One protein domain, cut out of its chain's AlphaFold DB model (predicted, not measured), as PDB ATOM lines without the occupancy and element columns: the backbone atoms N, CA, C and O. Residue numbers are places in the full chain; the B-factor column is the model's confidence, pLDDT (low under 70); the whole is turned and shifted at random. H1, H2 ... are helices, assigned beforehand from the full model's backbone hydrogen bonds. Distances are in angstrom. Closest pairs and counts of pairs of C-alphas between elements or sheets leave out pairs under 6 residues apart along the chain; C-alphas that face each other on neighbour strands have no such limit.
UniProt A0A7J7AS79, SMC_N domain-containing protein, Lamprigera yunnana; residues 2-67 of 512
ATOM      1  N   PRO A   2      56.460  29.299  -6.082       43.47
ATOM      2  CA  PRO A   2      55.663  30.475  -5.745       43.47
ATOM      3  C   PRO A   2      54.368  30.019  -5.053       43.47
ATOM      4  O   PRO A   2      53.753  29.044  -5.489       43.47
ATOM      5  N   GLU A   3      53.994  30.675  -3.952       46.41
ATOM      6  CA  GLU A   3      52.710  30.460  -3.278       46.41
ATOM      7  C   GLU A   3      51.577  30.837  -4.236       46.41
ATOM      8  O   GLU A   3      51.463  31.984  -4.666       46.41
ATOM      9  N   VAL A   4      50.750  29.859  -4.603       50.91
ATOM     10  CA  VAL A   4      49.534  30.102  -5.382       50.91
ATOM     11  C   VAL A   4      48.433  30.481  -4.394       50.91
ATOM     12  O   VAL A   4      47.877  29.616  -3.721       50.91
ATOM     13  N   ASP A   5      48.137  31.776  -4.291       54.25
ATOM     14  CA  ASP A   5      47.064  32.305  -3.441       54.25
ATOM     15  C   ASP A   5      45.695  31.977  -4.074       54.25
ATOM     16  O   ASP A   5      45.170  32.703  -4.922       54.25
ATOM     17  N   MET A   6      45.136  30.813  -3.731       53.47
ATOM     18  CA  MET A   6      43.877  30.321  -4.296       53.47
ATOM     19  C   MET A   6      42.686  30.838  -3.475       53.47
ATOM     20  O   MET A   6      42.357  30.302  -2.417       53.47
ATOM     21  N   LYS A   7      42.007  31.878  -3.971       58.41
ATOM     22  CA  LYS A   7      40.800  32.439  -3.339       58.41
ATOM     23  C   LYS A   7      39.536  31.825  -3.930       58.41
ATOM     24  O   LYS A   7      39.243  31.996  -5.111       58.41
ATOM     25  N   LEU A   8      38.761  31.136  -3.094       54.06
ATOM     26  CA  LEU A   8      37.466  30.580  -3.481       54.06
ATOM     27  C   LEU A   8      36.377  31.655  -3.360       54.06
ATOM     28  O   LEU A   8      36.075  32.125  -2.265       54.06
ATOM     29  N   PHE A   9      35.756  32.013  -4.482       58.47
ATOM     30  CA  PHE A   9      34.592  32.896  -4.508       58.47
ATOM     31  C   PHE A   9      33.327  32.071  -4.731       58.47
ATOM     32  O   PHE A   9      33.200  31.397  -5.752       58.47
ATOM     33  N   ILE A  10      32.377  32.138  -3.794       59.19
ATOM     34  CA  ILE A  10      31.052  31.527  -3.945       59.19
ATOM     35  C   ILE A  10      30.105  32.607  -4.492       59.19
ATOM     36  O   ILE A  10      29.784  33.561  -3.781       59.19
ATOM     37  N   PRO A  11      29.686  32.523  -5.760       59.47
ATOM     38  CA  PRO A  11      28.898  33.570  -6.397       59.47
ATOM     39  C   PRO A  11      27.411  33.452  -6.021       59.47
ATOM     40  O   PRO A  11      26.883  32.358  -5.851       59.47
ATOM     41  N   MET A  12      26.702  34.586  -5.947       58.31
ATOM     42  CA  MET A  12      25.268  34.604  -5.602       58.31
ATOM     43  C   MET A  12      24.339  34.203  -6.760       58.31
ATOM     44  O   MET A  12      23.173  33.888  -6.531       58.31
ATOM     45  N   LYS A  13      24.814  34.257  -8.012       71.69
ATOM     46  CA  LYS A  13      24.055  33.876  -9.213       71.69
ATOM     47  C   LYS A  13      24.974  33.197 -10.230       71.69
ATOM     48  O   LYS A  13      26.161  33.511 -10.314       71.69
ATOM     49  N   PHE A  14      24.398  32.317 -11.043       77.06
ATOM     50  CA  PHE A  14      25.100  31.601 -12.107       77.06
ATOM     51  C   PHE A  14      24.399  31.802 -13.453       77.06
ATOM     52  O   PHE A  14      23.204  32.120 -13.521       77.06
ATOM     53  N   ILE A  15      25.167  31.630 -14.525       78.06
ATOM     54  CA  ILE A  15      24.643  31.525 -15.886       78.06
ATOM     55  C   ILE A  15      24.565  30.042 -16.205       78.06
ATOM     56  O   ILE A  15      25.570  29.336 -16.139       78.06
ATOM     57  N   GLU A  16      23.356  29.576 -16.495       77.06
ATOM     58  CA  GLU A  16      23.100  28.176 -16.815       77.06
ATOM     59  C   GLU A  16      23.721  27.809 -18.166       77.06
ATOM     60  O   GLU A  16      23.858  28.654 -19.056       77.06
ATOM     61  N   GLN A  17      24.066  26.532 -18.354       69.81
ATOM     62  CA  GLN A  17      24.620  26.059 -19.628       69.81
ATOM     63  C   GLN A  17      23.664  26.264 -20.810       69.81
ATOM     64  O   GLN A  17      24.125  26.483 -21.921       69.81
ATOM     65  N   THR A  18      22.354  26.283 -20.571       73.75
ATOM     66  CA  THR A  18      21.307  26.570 -21.567       73.75
ATOM     67  C   THR A  18      20.915  28.053 -21.634       73.75
ATOM     68  O   THR A  18      20.006  28.419 -22.376       73.75
ATOM     69  N   GLY A  19      21.576  28.913 -20.852       66.69
ATOM     70  CA  GLY A  19      21.278  30.340 -20.749       66.69
ATOM     71  C   GLY A  19      21.534  31.132 -22.033       66.69
ATOM     72  O   GLY A  19      22.261  30.709 -22.935       66.69
ATOM     73  N   SER A  20      20.936  32.320 -22.107       76.44
ATOM     74  CA  SER A  20      21.081  33.218 -23.258       76.44
ATOM     75  C   SER A  20      22.309  34.113 -23.106       76.44
ATOM     76  O   SER A  20      22.659  34.522 -22.003       76.44
ATOM     77  N   ILE A  21      22.898  34.531 -24.229       73.62
ATOM     78  CA  ILE A  21      23.958  35.551 -24.275       73.62
ATOM     79  C   ILE A  21      23.545  36.841 -23.533       73.62
ATOM     80  O   ILE A  21      24.364  37.488 -22.880       73.62
ATOM     81  N   LEU A  22      22.253  37.191 -23.565       77.31
ATOM     82  CA  LEU A  22      21.716  38.372 -22.877       77.31
ATOM     83  C   LEU A  22      21.797  38.280 -21.343       77.31
ATOM     84  O   LEU A  22      21.690  39.308 -20.668       77.31
ATOM     85  N   ASP A  23      22.014  37.090 -20.777       77.44
ATOM     86  CA  ASP A  23      22.123  36.903 -19.330       77.44
ATOM     87  C   ASP A  23      23.366  37.577 -18.741       77.44
ATOM     88  O   ASP A  23      23.334  37.964 -17.574       77.44
ATOM     89  N   ILE A  24      24.397  37.841 -19.557       81.12
ATOM     90  CA  ILE A  24      25.547  38.677 -19.176       81.12
ATOM     91  C   ILE A  24      25.109  40.081 -18.755       81.12
ATOM     92  O   ILE A  24      25.614  40.616 -17.771       81.12
ATOM     93  N   ARG A  25      24.117  40.665 -19.441       78.19
ATOM     94  CA  ARG A  25      23.567  41.984 -19.085       78.19
ATOM     95  C   ARG A  25      22.506  41.898 -17.991       78.19
ATOM     96  O   ARG A  25      22.420  42.782 -17.145       78.19
ATOM     97  N   ARG A  26      21.681  40.845 -17.997       82.44
ATOM     98  CA  ARG A  26      20.553  40.695 -17.055       82.44
ATOM     99  C   ARG A  26      20.983  40.245 -15.657       82.44
ATOM    100  O   ARG A  26      20.265  40.495 -14.690       82.44
ATOM    101  N   LYS A  27      22.131  39.574 -15.529       83.62
ATOM    102  CA  LYS A  27      22.658  39.037 -14.264       83.62
ATOM    103  C   LYS A  27      24.067  39.595 -13.988       83.62
ATOM    104  O   LYS A  27      25.028  38.831 -13.988       83.62
ATOM    105  N   PRO A  28      24.208  40.895 -13.662       79.94
ATOM    106  CA  PRO A  28      25.520  41.529 -13.459       79.94
ATOM    107  C   PRO A  28      26.310  40.950 -12.274       79.94
ATOM    108  O   PRO A  28      27.524  41.085 -12.199       79.94
ATOM    109  N   ASN A  29      25.628  40.269 -11.348       81.25
ATOM    110  CA  ASN A  29      26.239  39.598 -10.196       81.25
ATOM    111  C   ASN A  29      26.487  38.099 -10.430       81.25
ATOM    112  O   ASN A  29      26.693  37.358  -9.468       81.25
ATOM    113  N   ALA A  30      26.407  37.628 -11.676       83.62
ATOM    114  CA  ALA A  30      26.750  36.252 -11.989       83.62
ATOM    115  C   ALA A  30      28.260  36.021 -11.876       83.62
ATOM    116  O   ALA A  30      29.058  36.907 -12.181       83.62
ATOM    117  N   SER A  31      28.637  34.801 -11.494       80.12
ATOM    118  CA  SER A  31      30.036  34.378 -11.353       80.12
ATOM    119  C   SER A  31      30.901  34.744 -12.558       80.12
ATOM    120  O   SER A  31      31.948  35.359 -12.403       80.12
ATOM    121  N   MET A  32      30.412  34.442 -13.762       83.75
ATOM    122  CA  MET A  32      31.115  34.706 -15.013       83.75
ATOM    123  C   MET A  32      31.373  36.203 -15.221       83.75
ATOM    124  O   MET A  32      32.495  36.588 -15.524       83.75
ATOM    125  N   VAL A  33      30.366  37.050 -14.986       83.94
ATOM    126  CA  VAL A  33      30.483  38.511 -15.136       83.94
ATOM    127  C   VAL A  33      31.493  39.076 -14.139       83.94
ATOM    128  O   VAL A  33      32.371  39.842 -14.523       83.94
ATOM    129  N   LYS A  34      31.421  38.649 -12.873       84.19
ATOM    130  CA  LYS A  34      32.317  39.138 -11.818       84.19
ATOM    131  C   LYS A  34      33.773  38.753 -12.058       84.19
ATOM    132  O   LYS A  34      34.652  39.575 -11.826       84.19
ATOM    133  N   VAL A  35      34.037  37.546 -12.559       79.31
ATOM    134  CA  VAL A  35      35.408  37.128 -12.887       79.31
ATOM    135  C   VAL A  35      35.940  37.898 -14.102       79.31
ATOM    136  O   VAL A  35      37.081  38.347 -14.067       79.31
ATOM    137  N   PHE A  36      35.116  38.158 -15.124       84.25
ATOM    138  CA  PHE A  36      35.514  39.025 -16.242       84.25
ATOM    139  C   PHE A  36      35.805  40.470 -15.805       84.25
ATOM    140  O   PHE A  36      36.780  41.057 -16.266       84.25
ATOM    141  N   GLU A  37      35.028  41.036 -14.876       83.50
ATOM    142  CA  GLU A  37      35.338  42.342 -14.272       83.50
ATOM    143  C   GLU A  37      36.658  42.309 -13.488       83.50
ATOM    144  O   GLU A  37      37.437  43.252 -13.565       83.50
ATOM    145  N   MET A  38      36.954  41.216 -12.777       80.12
ATOM    146  CA  MET A  38      38.233  41.058 -12.075       80.12
ATOM    147  C   MET A  38      39.421  40.983 -13.036       80.12
ATOM    148  O   MET A  38      40.460  41.566 -12.733       80.12
ATOM    149  N   VAL A  39      39.273  40.313 -14.185       78.06
ATOM    150  CA  VAL A  39      40.307  40.291 -15.230       78.06
ATOM    151  C   VAL A  39      40.498  41.684 -15.831       78.06
ATOM    152  O   VAL A  39      41.626  42.166 -15.916       78.06
ATOM    153  N   ARG A  40      39.405  42.387 -16.155       82.31
ATOM    154  CA  ARG A  40      39.448  43.776 -16.643       82.31
ATOM    155  C   ARG A  40      40.174  44.704 -15.668       82.31
ATOM    156  O   ARG A  40      41.023  45.495 -16.067       82.31
ATOM    157  N   ASP A  41      39.843  44.590 -14.385       81.31
ATOM    158  CA  ASP A  41      40.368  45.440 -13.319       81.31
ATOM    159  C   ASP A  41      41.758  44.972 -12.824       81.31
ATOM    160  O   ASP A  41      42.243  45.464 -11.804       81.31
ATOM    161  N   LYS A  42      42.398  44.018 -13.526       79.12
ATOM    162  CA  LYS A  42      43.723  43.442 -13.220       79.12
ATOM    163  C   LYS A  42      43.842  42.835 -11.815       79.12
ATOM    164  O   LYS A  42      44.914  42.813 -11.218       79.12
ATOM    165  N   LYS A  43      42.727  42.344 -11.274       76.81
ATOM    166  CA  LYS A  43      42.662  41.575 -10.017       76.81
ATOM    167  C   LYS A  43      42.801  40.067 -10.248       76.81
ATOM    168  O   LYS A  43      42.924  39.324  -9.278       76.81
ATOM    169  N   ALA A  44      42.736  39.629 -11.502       70.19
ATOM    170  CA  ALA A  44      43.024  38.275 -11.953       70.19
ATOM    171  C   ALA A  44      43.731  38.346 -13.313       70.19
ATOM    172  O   ALA A  44      43.325  39.131 -14.166       70.19
ATOM    173  N   ASP A  45      44.759  37.526 -13.526       60.94
ATOM    174  CA  ASP A  45      45.528  37.539 -14.780       60.94
ATOM    175  C   ASP A  45      44.835  36.770 -15.912       60.94
ATOM    176  O   ASP A  45      45.037  37.057 -17.090       60.94
ATOM    177  N   ALA A  46      44.003  35.783 -15.567       62.47
ATOM    178  CA  ALA A  46      43.295  34.952 -16.531       62.47
ATOM    179  C   ALA A  46      41.981  34.407 -15.957       62.47
ATOM    180  O   ALA A  46      41.819  34.248 -14.745       62.47
ATOM    181  N   MET A  47      41.054  34.067 -16.853       68.12
ATOM    182  CA  MET A  47      39.816  33.364 -16.529       68.12
ATOM    183  C   MET A  47      39.708  32.089 -17.359       68.12
ATOM    184  O   MET A  47      39.879  32.110 -18.574       68.12
ATOM    185  N   ILE A  48      39.338  30.993 -16.702       65.94
ATOM    186  CA  ILE A  48      39.028  29.716 -17.343       65.94
ATOM    187  C   ILE A  48      37.594  29.348 -16.958       65.94
ATOM    188  O   ILE A  48      37.216  29.446 -15.791       65.94
ATOM    189  N   SER A  49      36.777  28.952 -17.934       72.38
ATOM    190  CA  SER A  49      35.371  28.598 -17.720       72.38
ATOM    191  C   SER A  49      35.029  27.286 -18.413       72.38
ATOM    192  O   SER A  49      35.312  27.117 -19.592       72.38
ATOM    193  N   ALA A  50      34.345  26.396 -17.689       67.31
ATOM    194  CA  ALA A  50      33.658  25.221 -18.239       67.31
ATOM    195  C   ALA A  50      32.140  25.467 -18.434       67.31
ATOM    196  O   ALA A  50      31.351  24.532 -18.579       67.31
ATOM    197  N   GLY A  51      31.711  26.731 -18.352       67.19
ATOM    198  CA  GLY A  51      30.315  27.154 -18.472       67.19
ATOM    199  C   GLY A  51      29.860  27.398 -19.915       67.19
ATOM    200  O   GLY A  51      30.521  27.015 -20.871       67.19
ATOM    201  N   ASN A  52      28.717  28.068 -20.067       77.81
ATOM    202  CA  ASN A  52      28.129  28.407 -21.368       77.81
ATOM    203  C   ASN A  52      29.098  29.229 -22.248       77.81
ATOM    204  O   ASN A  52      29.396  30.385 -21.934       77.81
ATOM    205  N   SER A  53      29.560  28.643 -23.359       68.81
ATOM    206  CA  SER A  53      30.560  29.242 -24.258       68.81
ATOM    207  C   SER A  53      30.085  30.531 -24.931       68.81
ATOM    208  O   SER A  53      30.869  31.462 -25.094       68.81
ATOM    209  N   GLY A  54      28.799  30.623 -25.290       70.31
ATOM    210  CA  GLY A  54      28.239  31.818 -25.927       70.31
ATOM    211  C   GLY A  54      28.200  33.009 -24.972       70.31
ATOM    212  O   GLY A  54      28.613  34.112 -25.327       70.31
ATOM    213  N   ALA A  55      27.768  32.778 -23.729       74.69
ATOM    214  CA  ALA A  55      27.811  33.793 -22.681       74.69
ATOM    215  C   ALA A  55      29.255  34.194 -22.338       74.69
ATOM    216  O   ALA A  55      29.513  35.372 -22.116       74.69
ATOM    217  N   PHE A  56      30.199  33.247 -22.355       76.88
ATOM    218  CA  PHE A  56      31.615  33.515 -22.098       76.88
ATOM    219  C   PHE A  56      32.238  34.441 -23.152       76.88
ATOM    220  O   PHE A  56      32.854  35.441 -22.795       76.88
ATOM    221  N   ILE A  57      32.030  34.157 -24.443       74.00
ATOM    222  CA  ILE A  57      32.540  34.996 -25.541       74.00
ATOM    223  C   ILE A  57      31.903  36.388 -25.500       74.00
ATOM    224  O   ILE A  57      32.592  37.400 -25.620       74.00
ATOM    225  N   ALA A  58      30.591  36.458 -25.273       76.44
ATOM    226  CA  ALA A  58      29.902  37.735 -25.169       76.44
ATOM    227  C   ALA A  58      30.364  38.558 -23.960       76.44
ATOM    228  O   ALA A  58      30.484  39.773 -24.066       76.44
ATOM    229  N   ALA A  59      30.644  37.914 -22.824       76.50
ATOM    230  CA  ALA A  59      31.220  38.566 -21.654       76.50
ATOM    231  C   ALA A  59      32.622  39.106 -21.939       76.50
ATOM    232  O   ALA A  59      32.892  40.255 -21.608       76.50
ATOM    233  N   ALA A  60      33.480  38.316 -22.594       74.25
ATOM    234  CA  ALA A  60      34.814  38.751 -22.990       74.25
ATOM    235  C   ALA A  60      34.737  40.019 -23.848       74.25
ATOM    236  O   ALA A  60      35.344  41.029 -23.511       74.25
ATOM    237  N   HIS A  61      33.900  40.005 -24.883       71.94
ATOM    238  CA  HIS A  61      33.765  41.142 -25.785       71.94
ATOM    239  C   HIS A  61      33.128  42.373 -25.113       71.94
ATOM    240  O   HIS A  61      33.623  43.486 -25.253       71.94
ATOM    241  N   LEU A  62      32.053  42.188 -24.336       76.81
ATOM    242  CA  LEU A  62      31.328  43.296 -23.701       76.81
ATOM    243  C   LEU A  62      32.043  43.895 -22.481       76.81
ATOM    244  O   LEU A  62      31.770  45.044 -22.142       76.81
ATOM    245  N   ILE A  63      32.879  43.118 -21.784       80.00
ATOM    246  CA  ILE A  63      33.505  43.525 -20.516       80.00
ATOM    247  C   ILE A  63      34.997  43.816 -20.693       80.00
ATOM    248  O   ILE A  63      35.459  44.821 -20.157       80.00
ATOM    249  N   LEU A  64      35.751  42.979 -21.417       73.38
ATOM    250  CA  LEU A  64      37.186  43.204 -21.656       73.38
ATOM    251  C   LEU A  64      37.450  44.086 -22.883       73.38
ATOM    252  O   LEU A  64      38.488  44.739 -22.933       73.38
ATOM    253  N   GLY A  65      36.515  44.131 -23.838       64.00
ATOM    254  CA  GLY A  65      36.716  44.783 -25.131       64.00
ATOM    255  C   GLY A  65      37.489  43.905 -26.120       64.00
ATOM    256  O   GLY A  65      37.816  42.751 -25.840       64.00
ATOM    257  N   GLU A  66      37.754  44.441 -27.310       54.47
ATOM    258  CA  GLU A  66      38.596  43.785 -28.314       54.47
ATOM    259  C   GLU A  66      40.079  43.965 -27.971       54.47
ATOM    260  O   GLU A  66      40.521  45.054 -27.603       54.47
ATOM    261  N   ILE A  67      40.854  42.889 -28.095       48.09
ATOM    262  CA  ILE A  67      42.313  42.950 -27.972       48.09
ATOM    263  C   ILE A  67      42.861  43.455 -29.318       48.09
ATOM    264  O   ILE A  67      42.433  42.939 -30.352       48.09
TER     265      ILE A  67
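Overview. This is residues 2 to 67 of the 512 residues of the protein "SMC_N domain-containing protein" of Lamprigera yunnana (UniProt A0A7J7AS79). With little regular structure, this is a pair of helices, H3 and H2, side by side and slanted, with the one-turn helix H1 beside H3; residues 2 to 8 stick out as a free tail. The 66 printed residues have three named helices, H1, H2, H3 in chain order, and no named strand: all helix, with 26 residues in named elements. It is compact, radius of gyration of the C-alphas 12.0 A, spanning 39 by 28 by 18 A.

Along the chain. Find C-alpha 53 at (30.560, 29.242, -24.258); from there H3, residues 53 to 64, runs 15.7 A. H2, residues 31 to 40, runs 14.3 A from (30.036, 34.378, -11.353). H1 is residues 23 to 26, 4.7 A.

Arrangement. H3 and H2 touch, closest at C-alphas Arg 40 and Leu 64, 5.5 A; they run the same way at 35.3 degrees, only just a steep tilt. H3, with residues 55 to 59 alone, touches H1, closest at C-alphas Ile 24 and Ala 59, 6.2 A. H1 and H2 are close but not clearly touching. In H2 and H3 every O i to N i+4 pair is within hydrogen-bond range; H1 is too short for one.

Size, cuts and confidence. The printed part has no cut. H2 to H3 is a long link. Confidence is low at, among others, residues 2 to 12.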